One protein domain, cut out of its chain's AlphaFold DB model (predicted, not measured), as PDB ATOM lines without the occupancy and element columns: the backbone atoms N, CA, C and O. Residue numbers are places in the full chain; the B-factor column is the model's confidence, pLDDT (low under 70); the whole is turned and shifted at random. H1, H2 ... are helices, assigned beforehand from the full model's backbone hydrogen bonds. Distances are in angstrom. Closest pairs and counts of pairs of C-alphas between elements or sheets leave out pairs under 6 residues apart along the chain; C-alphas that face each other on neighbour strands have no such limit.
ATOM      1  N   THR A  36      14.561   7.143  32.466       73.38
ATOM      2  CA  THR A  36      14.256   6.040  33.394       73.38
ATOM      3  C   THR A  36      13.322   6.447  34.536       73.38
ATOM      4  O   THR A  36      12.818   5.586  35.256       73.38
ATOM      5  N   ARG A  37      13.062   7.742  34.748       77.19
ATOM      6  CA  ARG A  37      12.065   8.201  35.732       77.19
ATOM      7  C   ARG A  37      10.643   8.045  35.197       77.19
ATOM      8  O   ARG A  37       9.754   7.651  35.963       77.19
ATOM      9  N   HIS A  38      10.442   8.279  33.901       84.56
ATOM     10  CA  HIS A  38       9.139   8.179  33.247       84.56
ATOM     11  C   HIS A  38       8.656   6.723  33.122       84.56
ATOM     12  O   HIS A  38       9.453   5.813  32.886       84.56
ATOM     13  N   PRO A  39       7.339   6.464  33.238       83.50
ATOM     14  CA  PRO A  39       6.794   5.104  33.219       83.50
ATOM     15  C   PRO A  39       7.083   4.369  31.905       83.50
ATOM     16  O   PRO A  39       7.325   3.166  31.921       83.50
ATOM     17  N   ARG A  40       7.111   5.080  30.770       86.25
ATOM     18  CA  ARG A  40       7.500   4.491  29.480       86.25
ATOM     19  C   ARG A  40       8.955   4.032  29.488       86.25
ATOM     20  O   ARG A  40       9.197   2.878  29.161       86.25
ATOM     21  N   GLY A  41       9.884   4.883  29.923       84.06
ATOM     22  CA  GLY A  41      11.301   4.522  29.950       84.06
ATOM     23  C   GLY A  41      11.636   3.438  30.978       84.06
ATOM     24  O   GLY A  41      12.488   2.598  30.719       84.06
ATOM     25  N   LYS A  42      10.912   3.364  32.105       86.31
ATOM     26  CA  LYS A  42      11.009   2.222  33.038       86.31
ATOM     27  C   LYS A  42      10.599   0.903  32.396       86.31
ATOM     28  O   LYS A  42      11.185  -0.124  32.715       86.31
ATOM     29  N   LEU A  43       9.570   0.935  31.548       86.56
ATOM     30  CA  LEU A  43       9.080  -0.255  30.868       86.56
ATOM     31  C   LEU A  43      10.094  -0.713  29.821       86.56
ATOM     32  O   LEU A  43      10.519  -1.856  29.886       86.56
ATOM     33  N   THR A  44      10.552   0.182  28.944       84.00
ATOM     34  CA  THR A  44      11.528  -0.159  27.892       84.00
ATOM     35  C   THR A  44      12.897  -0.560  28.437       84.00
ATOM     36  O   THR A  44      13.613  -1.308  27.791       84.00
ATOM     37  N   ALA A  45      13.282  -0.080  29.624       84.69
ATOM     38  CA  ALA A  45      14.538  -0.482  30.263       84.69
ATOM     39  C   ALA A  45      14.503  -1.904  30.848       84.69
ATOM     40  O   ALA A  45      15.556  -2.486  31.087       84.69
ATOM     41  N   LYS A  46      13.312  -2.436  31.151       80.56
ATOM     42  CA  LYS A  46      13.141  -3.720  31.851       80.56
ATOM     43  C   LYS A  46      12.487  -4.803  31.004       80.56
ATOM     44  O   LYS A  46      12.601  -5.973  31.345       80.56
ATOM     45  N   HIS A  47      11.771  -4.411  29.956       86.50
ATOM     46  CA  HIS A  47      10.922  -5.283  29.155       86.50
ATOM     47  C   HIS A  47      11.042  -4.905  27.685       86.50
ATOM     48  O   HIS A  47      11.092  -3.722  27.349       86.50
ATOM     49  N   GLU A  48      11.021  -5.910  26.812       83.12
ATOM     50  CA  GLU A  48      11.137  -5.729  25.360       83.12
ATOM     51  C   GLU A  48       9.985  -4.888  24.792       83.12
ATOM     52  O   GLU A  48      10.186  -4.007  23.958       83.12
ATOM     53  N   SER A  49       8.756  -5.125  25.264       87.94
ATOM     54  CA  SER A  49       7.584  -4.367  24.836       87.94
ATOM     55  C   SER A  49       6.455  -4.391  25.865       87.94
ATOM     56  O   SER A  49       6.384  -5.248  26.750       87.94
ATOM     57  N   LYS A  50       5.513  -3.451  25.716       91.06
ATOM     58  CA  LYS A  50       4.276  -3.412  26.510       91.06
ATOM     59  C   LYS A  50       3.454  -4.695  26.340       91.06
ATOM     60  O   LYS A  50       2.916  -5.205  27.316       91.06
ATOM     61  N   ALA A  51       3.372  -5.202  25.110       89.62
ATOM     62  CA  ALA A  51       2.617  -6.406  24.781       89.62
ATOM     63  C   ALA A  51       3.246  -7.658  25.406       89.62
ATOM     64  O   ALA A  51       2.526  -8.465  25.989       89.62
ATOM     65  N   ALA A  52       4.577  -7.778  25.364       90.44
ATOM     66  CA  ALA A  52       5.294  -8.879  26.005       90.44
ATOM     67  C   ALA A  52       5.051  -8.905  27.522       90.44
ATOM     68  O   ALA A  52       4.731  -9.950  28.085       90.44
ATOM     69  N   LEU A  53       5.111  -7.736  28.172       91.19
ATOM     70  CA  LEU A  53       4.801  -7.610  29.594       91.19
ATOM     71  C   LEU A  53       3.340  -7.992  29.878       91.19
ATOM     72  O   LEU A  53       3.083  -8.748  30.809       91.19
ATOM     73  N   ALA A  54       2.387  -7.507  29.078       92.50
ATOM     74  CA  ALA A  54       0.971  -7.838  29.242       92.50
ATOM     75  C   ALA A  54       0.718  -9.352  29.160       92.50
ATOM     76  O   ALA A  54       0.047  -9.891  30.036       92.50
ATOM     77  N   LYS A  55       1.322 -10.040  28.183       92.06
ATOM     78  CA  LYS A  55       1.243 -11.501  28.037       92.06
ATOM     79  C   LYS A  55       1.830 -12.234  29.243       92.06
ATOM     80  O   LYS A  55       1.181 -13.099  29.823       92.06
ATOM     81  N   ALA A  56       3.030 -11.844  29.674       91.12
ATOM     82  CA  ALA A  56       3.680 -12.437  30.842       91.12
ATOM     83  C   ALA A  56       2.904 -12.194  32.151       91.12
ATOM     84  O   ALA A  56       2.931 -13.023  33.055       91.12
ATOM     85  N   LEU A  57       2.217 -11.056  32.281       91.44
ATOM     86  CA  LEU A  57       1.358 -10.789  33.433       91.44
ATOM     87  C   LEU A  57       0.039 -11.552  33.367       91.44
ATOM     88  O   LEU A  57      -0.416 -12.008  34.413       91.44
ATOM     89  N   ALA A  58      -0.560 -11.700  32.185       90.88
ATOM     90  CA  ALA A  58      -1.804 -12.441  32.017       90.88
ATOM     91  C   ALA A  58      -1.644 -13.884  32.511       90.88
ATOM     92  O   ALA A  58      -2.437 -14.329  33.330       90.88
ATOM     93  N   THR A  59      -0.559 -14.569  32.140       88.31
ATOM     94  CA  THR A  59      -0.300 -15.950  32.587       88.31
ATOM     95  C   THR A  59      -0.059 -16.079  34.093       88.31
ATOM     96  O   THR A  59      -0.328 -17.125  34.673       88.31
ATOM     97  N   VAL A  60       0.452 -15.032  34.746       87.69
ATOM     98  CA  VAL A  60       0.769 -15.048  36.185       87.69
ATOM     99  C   VAL A  60      -0.419 -14.626  37.052       87.69
ATOM    100  O   VAL A  60      -0.531 -15.073  38.191       87.69
ATOM    101  N   ILE A  61      -1.255 -13.709  36.560       87.19
ATOM    102  CA  ILE A  61      -2.319 -13.061  37.340       87.19
ATOM    103  C   ILE A  61      -3.695 -13.656  37.029       87.19
ATOM    104  O   ILE A  61      -4.597 -13.502  37.856       87.19
ATOM    105  N   ALA A  62      -3.855 -14.331  35.884       84.94
ATOM    106  CA  ALA A  62      -5.101 -14.994  35.529       84.94
ATOM    107  C   ALA A  62      -5.607 -15.871  36.673       84.94
ATOM    108  O   ALA A  62      -4.857 -16.532  37.400       84.94
ATOM    109  N   ARG A  63      -6.916 -15.798  36.858       83.69
ATOM    110  CA  ARG A  63      -7.646 -16.583  37.842       83.69
ATOM    111  C   ARG A  63      -8.065 -17.891  37.191       83.69
ATOM    112  O   ARG A  63      -8.052 -18.002  35.971       83.69
ATOM    113  N   SER A  64      -8.451 -18.858  38.012       74.75
ATOM    114  CA  SER A  64      -8.908 -20.167  37.543       74.75
ATOM    115  C   SER A  64     -10.116 -20.069  36.600       74.75
ATOM    116  O   SER A  64     -10.297 -20.928  35.751       74.75
ATOM    117  N   ASP A  65     -10.923 -19.022  36.763       79.31
ATOM    118  CA  ASP A  65     -12.156 -18.724  36.034       79.31
ATOM    119  C   ASP A  65     -11.989 -17.684  34.908       79.31
ATOM    120  O   ASP A  65     -12.960 -17.370  34.225       79.31
ATOM    121  N   GLU A  66     -10.793 -17.115  34.712       82.31
ATOM    122  CA  GLU A  66     -10.582 -15.998  33.781       82.31
ATOM    123  C   GLU A  66      -9.750 -16.410  32.560       82.31
ATOM    124  O   GLU A  66      -8.638 -16.927  32.689       82.31
ATOM    125  N   ASP A  67     -10.258 -16.105  31.363       88.06
ATOM    126  CA  ASP A  67      -9.555 -16.361  30.107       88.06
ATOM    127  C   ASP A  67      -8.285 -15.511  29.990       88.06
ATOM    128  O   ASP A  67      -8.322 -14.274  29.948       88.06
ATOM    129  N   THR A  68      -7.147 -16.193  29.875       89.12
ATOM    130  CA  THR A  68      -5.829 -15.550  29.766       89.12
ATOM    131  C   THR A  68      -5.732 -14.601  28.570       89.12
ATOM    132  O   THR A  68      -5.182 -13.509  28.714       89.12
ATOM    133  N   ASP A  69      -6.331 -14.948  27.428       88.88
ATOM    134  CA  ASP A  69      -6.311 -14.126  26.213       88.88
ATOM    135  C   ASP A  69      -7.128 -12.835  26.361       88.88
ATOM    136  O   ASP A  69      -6.680 -11.749  25.976       88.88
ATOM    137  N   GLN A  70      -8.313 -12.921  26.976       90.62
ATOM    138  CA  GLN A  70      -9.144 -11.749  27.269       90.62
ATOM    139  C   GLN A  70      -8.452 -10.831  28.278       90.62
ATOM    140  O   GLN A  70      -8.466  -9.603  28.135       90.62
ATOM    141  N   LEU A  71      -7.794 -11.417  29.280       90.88
ATOM    142  CA  LEU A  71      -7.003 -10.667  30.241       90.88
ATOM    143  C   LEU A  71      -5.798  -9.993  29.571       90.88
ATOM    144  O   LEU A  71      -5.553  -8.812  29.813       90.88
ATOM    145  N   GLU A  72      -5.084 -10.687  28.683       92.75
ATOM    146  CA  GLU A  72      -3.984 -10.111  27.903       92.75
ATOM    147  C   GLU A  72      -4.468  -8.922  27.060       92.75
ATOM    148  O   GLU A  72      -3.835  -7.862  27.069       92.75
ATOM    149  N   ALA A  73      -5.608  -9.054  26.375       92.56
ATOM    150  CA  ALA A  73      -6.201  -7.976  25.586       92.56
ATOM    151  C   ALA A  73      -6.515  -6.738  26.447       92.56
ATOM    152  O   ALA A  73      -6.156  -5.615  26.077       92.56
ATOM    153  N   ARG A  74      -7.093  -6.932  27.640       91.19
ATOM    154  CA  ARG A  74      -7.343  -5.852  28.614       91.19
ATOM    155  C   ARG A  74      -6.044  -5.239  29.151       91.19
ATOM    156  O   ARG A  74      -5.940  -4.026  29.317       91.19
ATOM    157  N   LEU A  75      -5.015  -6.045  29.399       92.44
ATOM    158  CA  LEU A  75      -3.717  -5.556  29.879       92.44
ATOM    159  C   LEU A  75      -2.958  -4.768  28.802       92.44
ATOM    160  O   LEU A  75      -2.248  -3.812  29.122       92.44
ATOM    161  N   LYS A  76      -3.138  -5.099  27.518       92.44
ATOM    162  CA  LYS A  76      -2.570  -4.327  26.401       92.44
ATOM    163  C   LYS A  76      -3.124  -2.905  26.331       92.44
ATOM    164  O   LYS A  76      -2.379  -1.999  25.941       92.44
ATOM    165  N   THR A  77      -4.373  -2.671  26.736       92.62
ATOM    166  CA  THR A  77      -4.970  -1.322  26.760       92.62
ATOM    167  C   THR A  77      -4.614  -0.538  28.027       92.62
ATOM    168  O   THR A  77      -4.539   0.688  27.978       92.62
ATOM    169  N   ALA A  78      -4.268  -1.217  29.127       92.19
ATOM    170  CA  ALA A  78      -3.863  -0.588  30.387       92.19
ATOM    171  C   ALA A  78      -2.642   0.342  30.248       92.19
ATOM    172  O   ALA A  78      -1.797   0.187  29.368       92.19
ATOM    173  N   SER A  79      -2.493   1.322  31.138       92.75
ATOM    174  CA  SER A  79      -1.350   2.244  31.103       92.75
ATOM    175  C   SER A  79      -0.031   1.555  31.488       92.75
ATOM    176  O   SER A  79       0.006   0.632  32.303       92.75
ATOM    177  N   ASN A  80       1.099   2.058  30.979       92.38
ATOM    178  CA  ASN A  80       2.423   1.515  31.325       92.38
ATOM    179  C   ASN A  80       2.705   1.575  32.836       92.38
ATOM    180  O   ASN A  80       3.377   0.703  33.379       92.38
ATOM    181  N   ALA A  81       2.173   2.585  33.532       91.44
ATOM    182  CA  ALA A  81       2.298   2.697  34.981       91.44
ATOM    183  C   ALA A  81       1.540   1.576  35.716       91.44
ATOM    184  O   ALA A  81       2.076   1.002  36.664       91.44
ATOM    185  N   GLN A  82       0.330   1.232  35.260       92.50
ATOM    186  CA  GLN A  82      -0.450   0.121  35.816       92.50
ATOM    187  C   GLN A  82       0.243  -1.219  35.583       92.50
ATOM    188  O   GLN A  82       0.355  -2.010  36.511       92.50
ATOM    189  N   LEU A  83       0.781  -1.439  34.385       93.44
ATOM    190  CA  LEU A  83       1.537  -2.645  34.058       93.44
ATOM    191  C   LEU A  83       2.767  -2.826  34.961       93.44
ATOM    192  O   LEU A  83       2.963  -3.886  35.548       93.44
ATOM    193  N   LEU A  84       3.546  -1.760  35.163       93.12
ATOM    194  CA  LEU A  84       4.684  -1.785  36.087       93.12
ATOM    195  C   LEU A  84       4.258  -1.992  37.546       93.12
ATOM    196  O   LEU A  84       4.987  -2.609  38.320       93.12
ATOM    197  N   ARG A  85       3.089  -1.478  37.950       92.81
ATOM    198  CA  ARG A  85       2.528  -1.752  39.280       92.81
ATOM    199  C   ARG A  85       2.157  -3.226  39.412       92.81
ATOM    200  O   ARG A  85       2.544  -3.839  40.397       92.81
ATOM    201  N   LEU A  86       1.450  -3.790  38.436       93.88
ATOM    202  CA  LEU A  86       1.040  -5.195  38.445       93.88
ATOM    203  C   LEU A  86       2.245  -6.137  38.481       93.88
ATOM    204  O   LEU A  86       2.229  -7.090  39.256       93.88
ATOM    205  N   GLN A  87       3.313  -5.823  37.743       92.38
ATOM    206  CA  GLN A  87       4.588  -6.535  37.847       92.38
ATOM    207  C   GLN A  87       5.134  -6.512  39.279       92.38
ATOM    208  O   GLN A  87       5.439  -7.556  39.840       92.38
ATOM    209  N   LYS A  88       5.236  -5.335  39.905       93.12
ATOM    210  CA  LYS A  88       5.750  -5.243  41.282       93.12
ATOM    211  C   LYS A  88       4.905  -6.038  42.269       93.12
ATOM    212  O   LYS A  88       5.444  -6.644  43.190       93.12
ATOM    213  N   VAL A  89       3.584  -6.013  42.107       94.12
ATOM    214  CA  VAL A  89       2.672  -6.782  42.959       94.12
ATOM    215  C   VAL A  89       2.906  -8.279  42.747       94.12
ATOM    216  O   VAL A  89       3.056  -8.995  43.733       94.12
ATOM    217  N   SER A  90       2.997  -8.757  41.503       91.94
ATOM    218  CA  SER A  90       3.233 -10.179  41.230       91.94
ATOM    219  C   SER A  90       4.598 -10.647  41.745       91.94
ATOM    220  O   SER A  90       4.686 -11.719  42.338       91.94
ATOM    221  N   GLU A  91       5.640  -9.823  41.620       93.38
ATOM    222  CA  GLU A  91       6.955 -10.056  42.233       93.38
ATOM    223  C   GLU A  91       6.868 -10.111  43.760       93.38
ATOM    224  O   GLU A  91       7.383 -11.044  44.367       93.38
ATOM    225  N   THR A  92       6.168  -9.162  44.385       93.44
ATOM    226  CA  THR A  92       6.000  -9.124  45.845       93.44
ATOM    227  C   THR A  92       5.263 -10.364  46.346       93.44
ATOM    228  O   THR A  92       5.662 -10.952  47.347       93.44
ATOM    229  N   VAL A  93       4.207 -10.791  45.643       93.12
ATOM    230  CA  VAL A  93       3.458 -12.001  45.999       93.12
ATOM    231  C   VAL A  93       4.333 -13.240  45.859       93.12
ATOM    232  O   VAL A  93       4.379 -14.048  46.782       93.12
ATOM    233  N   LYS A  94       5.092 -13.360  44.766       91.62
ATOM    234  CA  LYS A  94       6.045 -14.463  44.574       91.62
ATOM    235  C   LYS A  94       7.130 -14.491  45.652       91.62
ATOM    236  O   LYS A  94       7.426 -15.557  46.173       91.62
ATOM    237  N   GLN A  95       7.690 -13.339  46.017       92.94
ATOM    238  CA  GLN A  95       8.764 -13.244  47.009       92.94
ATOM    239  C   GLN A  95       8.287 -13.514  48.440       92.94
ATOM    240  O   GLN A  95       8.985 -14.184  49.192       92.94
ATOM    241  N   LYS A  96       7.120 -12.988  48.831       91.75
ATOM    242  CA  LYS A  96       6.630 -13.080  50.215       91.75
ATOM    243  C   LYS A  96       5.767 -14.309  50.484       91.75
ATOM    244  O   LYS A  96       5.844 -14.876  51.564       91.75
ATOM    245  N   PHE A  97       4.935 -14.696  49.521       90.94
ATOM    246  CA  PHE A  97       3.915 -15.735  49.700       90.94
ATOM    247  C   PHE A  97       4.121 -16.928  48.756       90.94
ATOM    248  O   PHE A  97       3.594 -18.010  48.993       90.94
ATOM    249  N   GLY A  98       4.887 -16.764  47.676       91.00
ATOM    250  CA  GLY A  98       5.127 -17.789  46.661       91.00
ATOM    251  C   GLY A  98       4.058 -17.818  45.570       91.00
ATOM    252  O   GLY A  98       4.379 -17.661  44.394       91.00
ATOM    253  N   SER A  99       2.785 -17.991  45.935       89.75
ATOM    254  CA  SER A  99       1.672 -18.083  44.977       89.75
ATOM    255  C   SER A  99       0.399 -17.411  45.485       89.75
ATOM    256  O   SER A  99       0.273 -17.083  46.666       89.75
ATOM    257  N   ARG A 100      -0.577 -17.225  44.586       89.69
ATOM    258  CA  ARG A 100      -1.886 -16.666  44.939       89.69
ATOM    259  C   ARG A 100      -2.629 -17.528  45.964       89.69
ATOM    260  O   ARG A 100      -3.174 -16.978  46.910       89.69
ATOM    261  N   SER A 101      -2.605 -18.853  45.820       90.12
ATOM    262  CA  SER A 101      -3.254 -19.762  46.774       90.12
ATOM    263  C   SER A 101      -2.649 -19.629  48.173       90.12
ATOM    264  O   SER A 101      -3.382 -19.480  49.141       90.12
ATOM    265  N   LYS A 102      -1.311 -19.561  48.276       91.94
ATOM    266  CA  LYS A 102      -0.616 -19.353  49.557       91.94
ATOM    267  C   LYS A 102      -0.915 -17.987  50.177       91.94
ATOM    268  O   LYS A 102      -1.019 -17.882  51.394       91.94
ATOM    269  N   LEU A 103      -1.078 -16.952  49.351       93.38
ATOM    270  CA  LEU A 103      -1.521 -15.634  49.808       93.38
ATOM    271  C   LEU A 103      -2.936 -15.694  50.405       93.38
ATOM    272  O   LEU A 103      -3.159 -15.124  51.467       93.38
ATOM    273  N   ILE A 104      -3.871 -16.402  49.762       92.56
ATOM    274  CA  ILE A 104      -5.232 -16.595  50.290       92.56
ATOM    275  C   ILE A 104      -5.181 -17.334  51.632       92.56
ATOM    276  O   ILE A 104      -5.780 -16.858  52.593       92.56
ATOM    277  N   THR A 105      -4.403 -18.417  51.731       92.00
ATOM    278  CA  THR A 105      -4.204 -19.152  52.991       92.00
ATOM    279  C   THR A 105      -3.649 -18.247  54.095       92.00
ATOM    280  O   THR A 105      -4.221 -18.180  55.178       92.00
ATOM    281  N   ALA A 106      -2.611 -17.456  53.804       92.00
ATOM    282  CA  ALA A 106      -2.031 -16.526  54.775       92.00
ATOM    283  C   ALA A 106      -3.045 -15.478  55.277       92.00
ATOM    284  O   ALA A 106      -3.070 -15.153  56.465       92.00
ATOM    285  N   ILE A 107      -3.911 -14.966  54.391       92.88
ATOM    286  CA  ILE A 107      -4.991 -14.041  54.766       92.88
ATOM    287  C   ILE A 107      -5.996 -14.739  55.683       92.88
ATOM    288  O   ILE A 107      -6.387 -14.180  56.710       92.88
ATOM    289  N   THR A 108      -6.422 -15.952  55.332       93.12
ATOM    290  CA  THR A 108      -7.424 -16.678  56.114       93.12
ATOM    291  C   THR A 108      -6.910 -17.131  57.472       93.12
ATOM    292  O   THR A 108      -7.679 -17.119  58.435       93.12
ATOM    293  N   ASP A 109      -5.624 -17.463  57.567       90.12
ATOM    294  CA  ASP A 109      -4.963 -17.834  58.815       90.12
ATOM    295  C   ASP A 109      -4.857 -16.623  59.746       90.12
ATOM    296  O   ASP A 109      -5.271 -16.691  60.905       90.12
ATOM    297  N   GLY A 110      -4.416 -15.473  59.219       87.38
ATOM    298  CA  GLY A 110      -4.373 -14.217  59.974       87.38
ATOM    299  C   GLY A 110      -5.756 -13.748  60.441       87.38
ATOM    300  O   GLY A 110      -5.896 -13.197  61.530       87.38
ATOM    301  N   ALA A 111      -6.798 -14.012  59.647       87.81
ATOM    302  CA  ALA A 111      -8.183 -13.702  59.994       87.81
ATOM    303  C   ALA A 111      -8.869 -14.776  60.863       87.81
ATOM    304  O   ALA A 111     -10.024 -14.581  61.242       87.81
ATOM    305  N   LYS A 112      -8.208 -15.911  61.153       87.56
ATOM    306  CA  LYS A 112      -8.794 -17.100  61.809       87.56
ATOM    307  C   LYS A 112     -10.090 -17.591  61.138       87.56
ATOM    308  O   LYS A 112     -10.980 -18.137  61.787       87.56
ATOM    309  N   LYS A 113     -10.188 -17.403  59.819       88.38
ATOM    310  CA  LYS A 113     -11.355 -17.711  58.975       88.38
ATOM    311  C   LYS A 113     -11.067 -18.791  57.925       88.38
ATOM    312  O   LYS A 113     -11.817 -18.932  56.970       88.38
ATOM    313  N   GLY A 114     -10.021 -19.598  58.106       82.19
ATOM    314  CA  GLY A 114      -9.627 -20.660  57.159       82.19
ATOM    315  C   GLY A 114     -10.687 -21.724  56.855       82.19
ATOM    316  O   GLY A 114     -10.567 -22.426  55.860       82.19
ATOM    317  N   LYS A 115     -11.737 -21.846  57.678       88.38
ATOM    318  CA  LYS A 115     -12.846 -22.797  57.472       88.38
ATOM    319  C   LYS A 115     -14.113 -22.148  56.896       88.38
ATOM    320  O   LYS A 115     -15.083 -22.850  56.623       88.38
ATOM    321  N   ASP A 116     -14.121 -20.826  56.752       93.00
ATOM    322  CA  ASP A 116     -15.265 -20.046  56.280       93.00
ATOM    323  C   ASP A 116     -15.304 -20.097  54.744       93.00
ATOM    324  O   ASP A 116     -14.528 -19.425  54.060       93.00
ATOM    325  N   LYS A 117     -16.170 -20.964  54.206       90.94
ATOM    326  CA  LYS A 117     -16.276 -21.214  52.759       90.94
ATOM    327  C   LYS A 117     -16.707 -19.966  51.991       90.94
ATOM    328  O   LYS A 117     -16.163 -19.707  50.921       90.94
ATOM    329  N   ASP A 118     -17.616 -19.174  52.554       92.94
ATOM    330  CA  ASP A 118     -18.102 -17.944  51.922       92.94
ATOM    331  C   ASP A 118     -16.996 -16.886  51.877       92.94
ATOM    332  O   ASP A 118     -16.831 -16.169  50.886       92.94
ATOM    333  N   TYR A 119     -16.177 -16.818  52.930       91.62
ATOM    334  CA  TYR A 119     -15.011 -15.944  52.952       91.62
ATOM    335  C   TYR A 119     -13.937 -16.371  51.944       91.62
ATOM    336  O   TYR A 119     -13.396 -15.517  51.239       91.62
ATOM    337  N   LEU A 120     -13.657 -17.672  51.827       91.19
ATOM    338  CA  LEU A 120     -12.721 -18.205  50.832       91.19
ATOM    339  C   LEU A 120     -13.183 -17.903  49.403       91.19
ATOM    340  O   LEU A 120     -12.415 -17.327  48.632       91.19
ATOM    341  N   ALA A 121     -14.451 -18.177  49.086       91.12
ATOM    342  CA  ALA A 121     -15.032 -17.861  47.781       91.12
ATOM    343  C   ALA A 121     -14.929 -16.358  47.461       91.12
ATOM    344  O   ALA A 121     -14.585 -15.951  46.348       91.12
ATOM    345  N   LYS A 122     -15.142 -15.499  48.467       91.88
ATOM    346  CA  LYS A 122     -14.966 -14.050  48.312       91.88
ATOM    347  C   LYS A 122     -13.513 -13.664  48.021       91.88
ATOM    348  O   LYS A 122     -13.286 -12.800  47.174       91.88
ATOM    349  N   LEU A 123     -12.529 -14.294  48.665       92.31
ATOM    350  CA  LEU A 123     -11.107 -14.045  48.391       92.31
ATOM    351  C   LEU A 123     -10.691 -14.519  46.991       92.31
ATOM    352  O   LEU A 123      -9.906 -13.846  46.324       92.31
ATOM    353  N   GLU A 124     -11.244 -15.626  46.506       90.06
ATOM    354  CA  GLU A 124     -10.996 -16.111  45.143       90.06
ATOM    355  C   GLU A 124     -11.516 -15.142  44.072       90.06
ATOM    356  O   GLU A 124     -10.893 -14.990  43.017       90.06
ATOM    357  N   SER A 125     -12.582 -14.391  44.370       90.62
ATOM    358  CA  SER A 125     -13.090 -13.347  43.471       90.62
ATOM    359  C   SER A 125     -12.152 -12.136  43.346       90.62
ATOM    360  O   SER A 125     -12.183 -11.424  42.338       90.62
ATOM    361  N   TYR A 126     -11.289 -11.892  44.337       91.81
ATOM    362  CA  TYR A 126     -10.449 -10.698  44.375       91.81
ATOM    363  C   TYR A 126      -9.240 -10.771  43.454       91.81
ATOM    364  O   TYR A 126      -8.575 -11.799  43.306       91.81
ATOM    365  N   SER A 127      -8.895  -9.615  42.890       90.81
ATOM    366  CA  SER A 127      -7.677  -9.456  42.104       90.81
ATOM    367  C   SER A 127      -6.428  -9.575  42.983       90.81
ATOM    368  O   SER A 127      -6.424  -9.248  44.172       90.81
ATOM    369  N   LEU A 128      -5.320 -10.002  42.379       91.75
ATOM    370  CA  LEU A 128      -4.051 -10.212  43.078       91.75
ATOM    371  C   LEU A 128      -3.554  -8.967  43.863       91.75
ATOM    372  O   LEU A 128      -3.107  -9.134  45.000       91.75
ATOM    373  N   PRO A 129      -3.684  -7.718  43.359       93.44
ATOM    374  CA  PRO A 129      -3.372  -6.521  44.146       93.44
ATOM    375  C   PRO A 129      -4.259  -6.317  45.380       93.44
ATOM    376  O   PRO A 129      -3.755  -5.857  46.399       93.44
ATOM    377  N   GLN A 130      -5.553  -6.648  45.303       94.12
ATOM    378  CA  GLN A 130      -6.477  -6.532  46.439       94.12
ATOM    379  C   GLN A 130      -6.146  -7.554  47.525       94.12
ATOM    380  O   GLN A 130      -6.138  -7.219  48.705       94.12
ATOM    381  N   LEU A 131      -5.810  -8.785  47.129       94.12
ATOM    382  CA  LEU A 131      -5.361  -9.816  48.064       94.12
ATOM    383  C   LEU A 131      -4.090  -9.389  48.804       94.12
ATOM    384  O   LEU A 131      -4.009  -9.530  50.022       94.12
ATOM    385  N   LEU A 132      -3.114  -8.814  48.093       94.44
ATOM    386  CA  LEU A 132      -1.894  -8.316  48.731       94.44
ATOM    387  C   LEU A 132      -2.197  -7.204  49.747       94.44
ATOM    388  O   LEU A 132      -1.610  -7.189  50.826       94.44
ATOM    389  N   ASP A 133      -3.110  -6.290  49.419       94.50
ATOM    390  CA  ASP A 133      -3.515  -5.211  50.326       94.50
ATOM    391  C   ASP A 133      -4.211  -5.750  51.587       94.50
ATOM    392  O   ASP A 133      -3.889  -5.338  52.702       94.50
ATOM    393  N   LEU A 134      -5.086  -6.750  51.434       93.94
ATOM    394  CA  LEU A 134      -5.723  -7.438  52.560       93.94
ATOM    395  C   LEU A 134      -4.710  -8.132  53.471       93.94
ATOM    396  O   LEU A 134      -4.822  -8.011  54.691       93.94
ATOM    397  N   ALA A 135      -3.711  -8.812  52.902       93.12
ATOM    398  CA  ALA A 135      -2.647  -9.444  53.679       93.12
ATOM    399  C   ALA A 135      -1.842  -8.406  54.476       93.12
ATOM    400  O   ALA A 135      -1.676  -8.546  55.686       93.12
ATOM    401  N   VAL A 136      -1.421  -7.311  53.831       92.88
ATOM    402  CA  VAL A 136      -0.676  -6.226  54.496       92.88
ATOM    403  C   VAL A 136      -1.520  -5.538  55.573       92.88
ATOM    404  O   VAL A 136      -1.010  -5.208  56.643       92.88
ATOM    405  N   SER A 137      -2.813  -5.325  55.322       92.56
ATOM    406  CA  SER A 137      -3.750  -4.777  56.306       92.56
ATOM    407  C   SER A 137      -3.948  -5.716  57.501       92.56
ATOM    408  O   SER A 137      -3.987  -5.263  58.646       92.56
ATOM    409  N   GLY A 138      -4.034  -7.026  57.257       90.12
ATOM    410  CA  GLY A 138      -4.072  -8.051  58.301       90.12
ATOM    411  C   GLY A 138      -2.814  -8.038  59.170       90.12
ATOM    412  O   GLY A 138      -2.918  -7.967  60.391       90.12
ATOM    413  N   GLU A 139      -1.630  -8.000  58.551       89.94
ATOM    414  CA  GLU A 139      -0.351  -7.893  59.266       89.94
ATOM    415  C   GLU A 139      -0.262  -6.627  60.127       89.94
ATOM    416  O   GLU A 139       0.238  -6.679  61.247       89.94
ATOM    417  N   ARG A 140      -0.729  -5.480  59.616       90.88
ATOM    418  CA  ARG A 140      -0.724  -4.218  60.374       90.88
ATOM    419  C   ARG A 140      -1.631  -4.288  61.594       90.88
ATOM    420  O   ARG A 140      -1.202  -3.874  62.661       90.88
ATOM    421  N   ARG A 141      -2.836  -4.846  61.445       88.56
ATOM    422  CA  ARG A 141      -3.779  -5.048  62.559       88.56
ATOM    423  C   ARG A 141      -3.269  -6.036  63.602       88.56
ATOM    424  O   ARG A 141      -3.611  -5.910  64.763       88.56
ATOM    425  N   ALA A 142      -2.457  -7.012  63.204       86.94
ATOM    426  CA  ALA A 142      -1.828  -7.932  64.149       86.94
ATOM    427  C   ALA A 142      -0.678  -7.288  64.949       86.94
ATOM    428  O   ALA A 142      -0.260  -7.845  65.958       86.94
ATOM    429  N   ARG A 143      -0.133  -6.157  64.477       86.81
ATOM    430  CA  ARG A 143       0.953  -5.410  65.138       86.81
ATOM    431  C   ARG A 143       0.463  -4.223  65.973       86.81
ATOM    432  O   ARG A 143       1.265  -3.690  66.733       86.81
ATOM    433  N   SER A 144      -0.777  -3.776  65.763       71.38
ATOM    434  CA  SER A 144      -1.442  -2.726  66.548       71.38
ATOM    435  C   SER A 144      -2.056  -3.306  67.808       71.38
ATOM    436  O   SER A 144      -1.884  -2.680  68.869       71.38
TER     437      SER A 144
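This is residues 36 to 144 of the 144 residues of an uncharacterized protein of Deltaproteobacteria bacterium (UniProt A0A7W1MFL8). Two lobes of helices stand end to end along the longest axis: one holds H1, the H2-H3 hairpin and H4, with its touching helices crossed at steep tilts, and the other holds H5, H6 and H7, with H5 and H7 side by side and H6 crossed on H5. H4 runs from H1 toward the second lobe, where H5 packs between H6 and H7. The printed part has 109 residues with seven named helices, H1 to H7 along the chain, and no named strand; its class is all helix. It is only just compact, close to loose, with a radius of gyration of the C-alphas of 15.4 A and spans of 43 by 32 by 19 A.

H1 is residues 39 to 46, with C-alpha 39 at (6.794, 5.104, 33.219). H2 is residues 50 to 61 and H3 residues 68 to 77. H4, residues 80 to 96, is 24.2 A long. H5 is residues 100 to 110 and H6 residues 117 to 125. H7, residues 128 to 143, is 23.1 A long and ends with C-alpha 143 at (0.953, -5.410, 65.138).

H4 is the hub, touching three helices. With residues 80 to 84 alone it touches H1, closest at the C-alphas of Pro 39 and Ala 81, 5.4 A apart. H2 touches H4 at a tilt of 36 degrees, only just steep, closest at the C-alphas of Leu 57 and Gln 87, 6.9 A. H2 and H3 form a helical hairpin, closest at the C-alphas of Ala 58 and Glu 72, 5.2 A. Residues 86 to 93 of H4 touch residues 128 to 132 of H7, closest at the C-alphas of Val 89 and Pro 129, 6.2 A. H5 touches H7 at a shallow tilt of 25 degrees, the same way, closest at the C-alphas of Ile 107 and Ala 135, 5.3 A. H5 and H6 form a helical hairpin, closest at the C-alphas of Ile 104 and Leu 123, 6.7 A. H3 and H6 are apart. Every O i to N i+4 pair is within hydrogen-bond range in H4, H5, H6 and H7; the counts are 3 of 4 in H1, 7 of 8 in H2 and 5 of 6 in H3.

The two C-alphas farthest apart, of Thr 36 and Lys 115, are 46.3 A apart. The printed part has no cut and no long link, and no printed residue is under 70 in pLDDT.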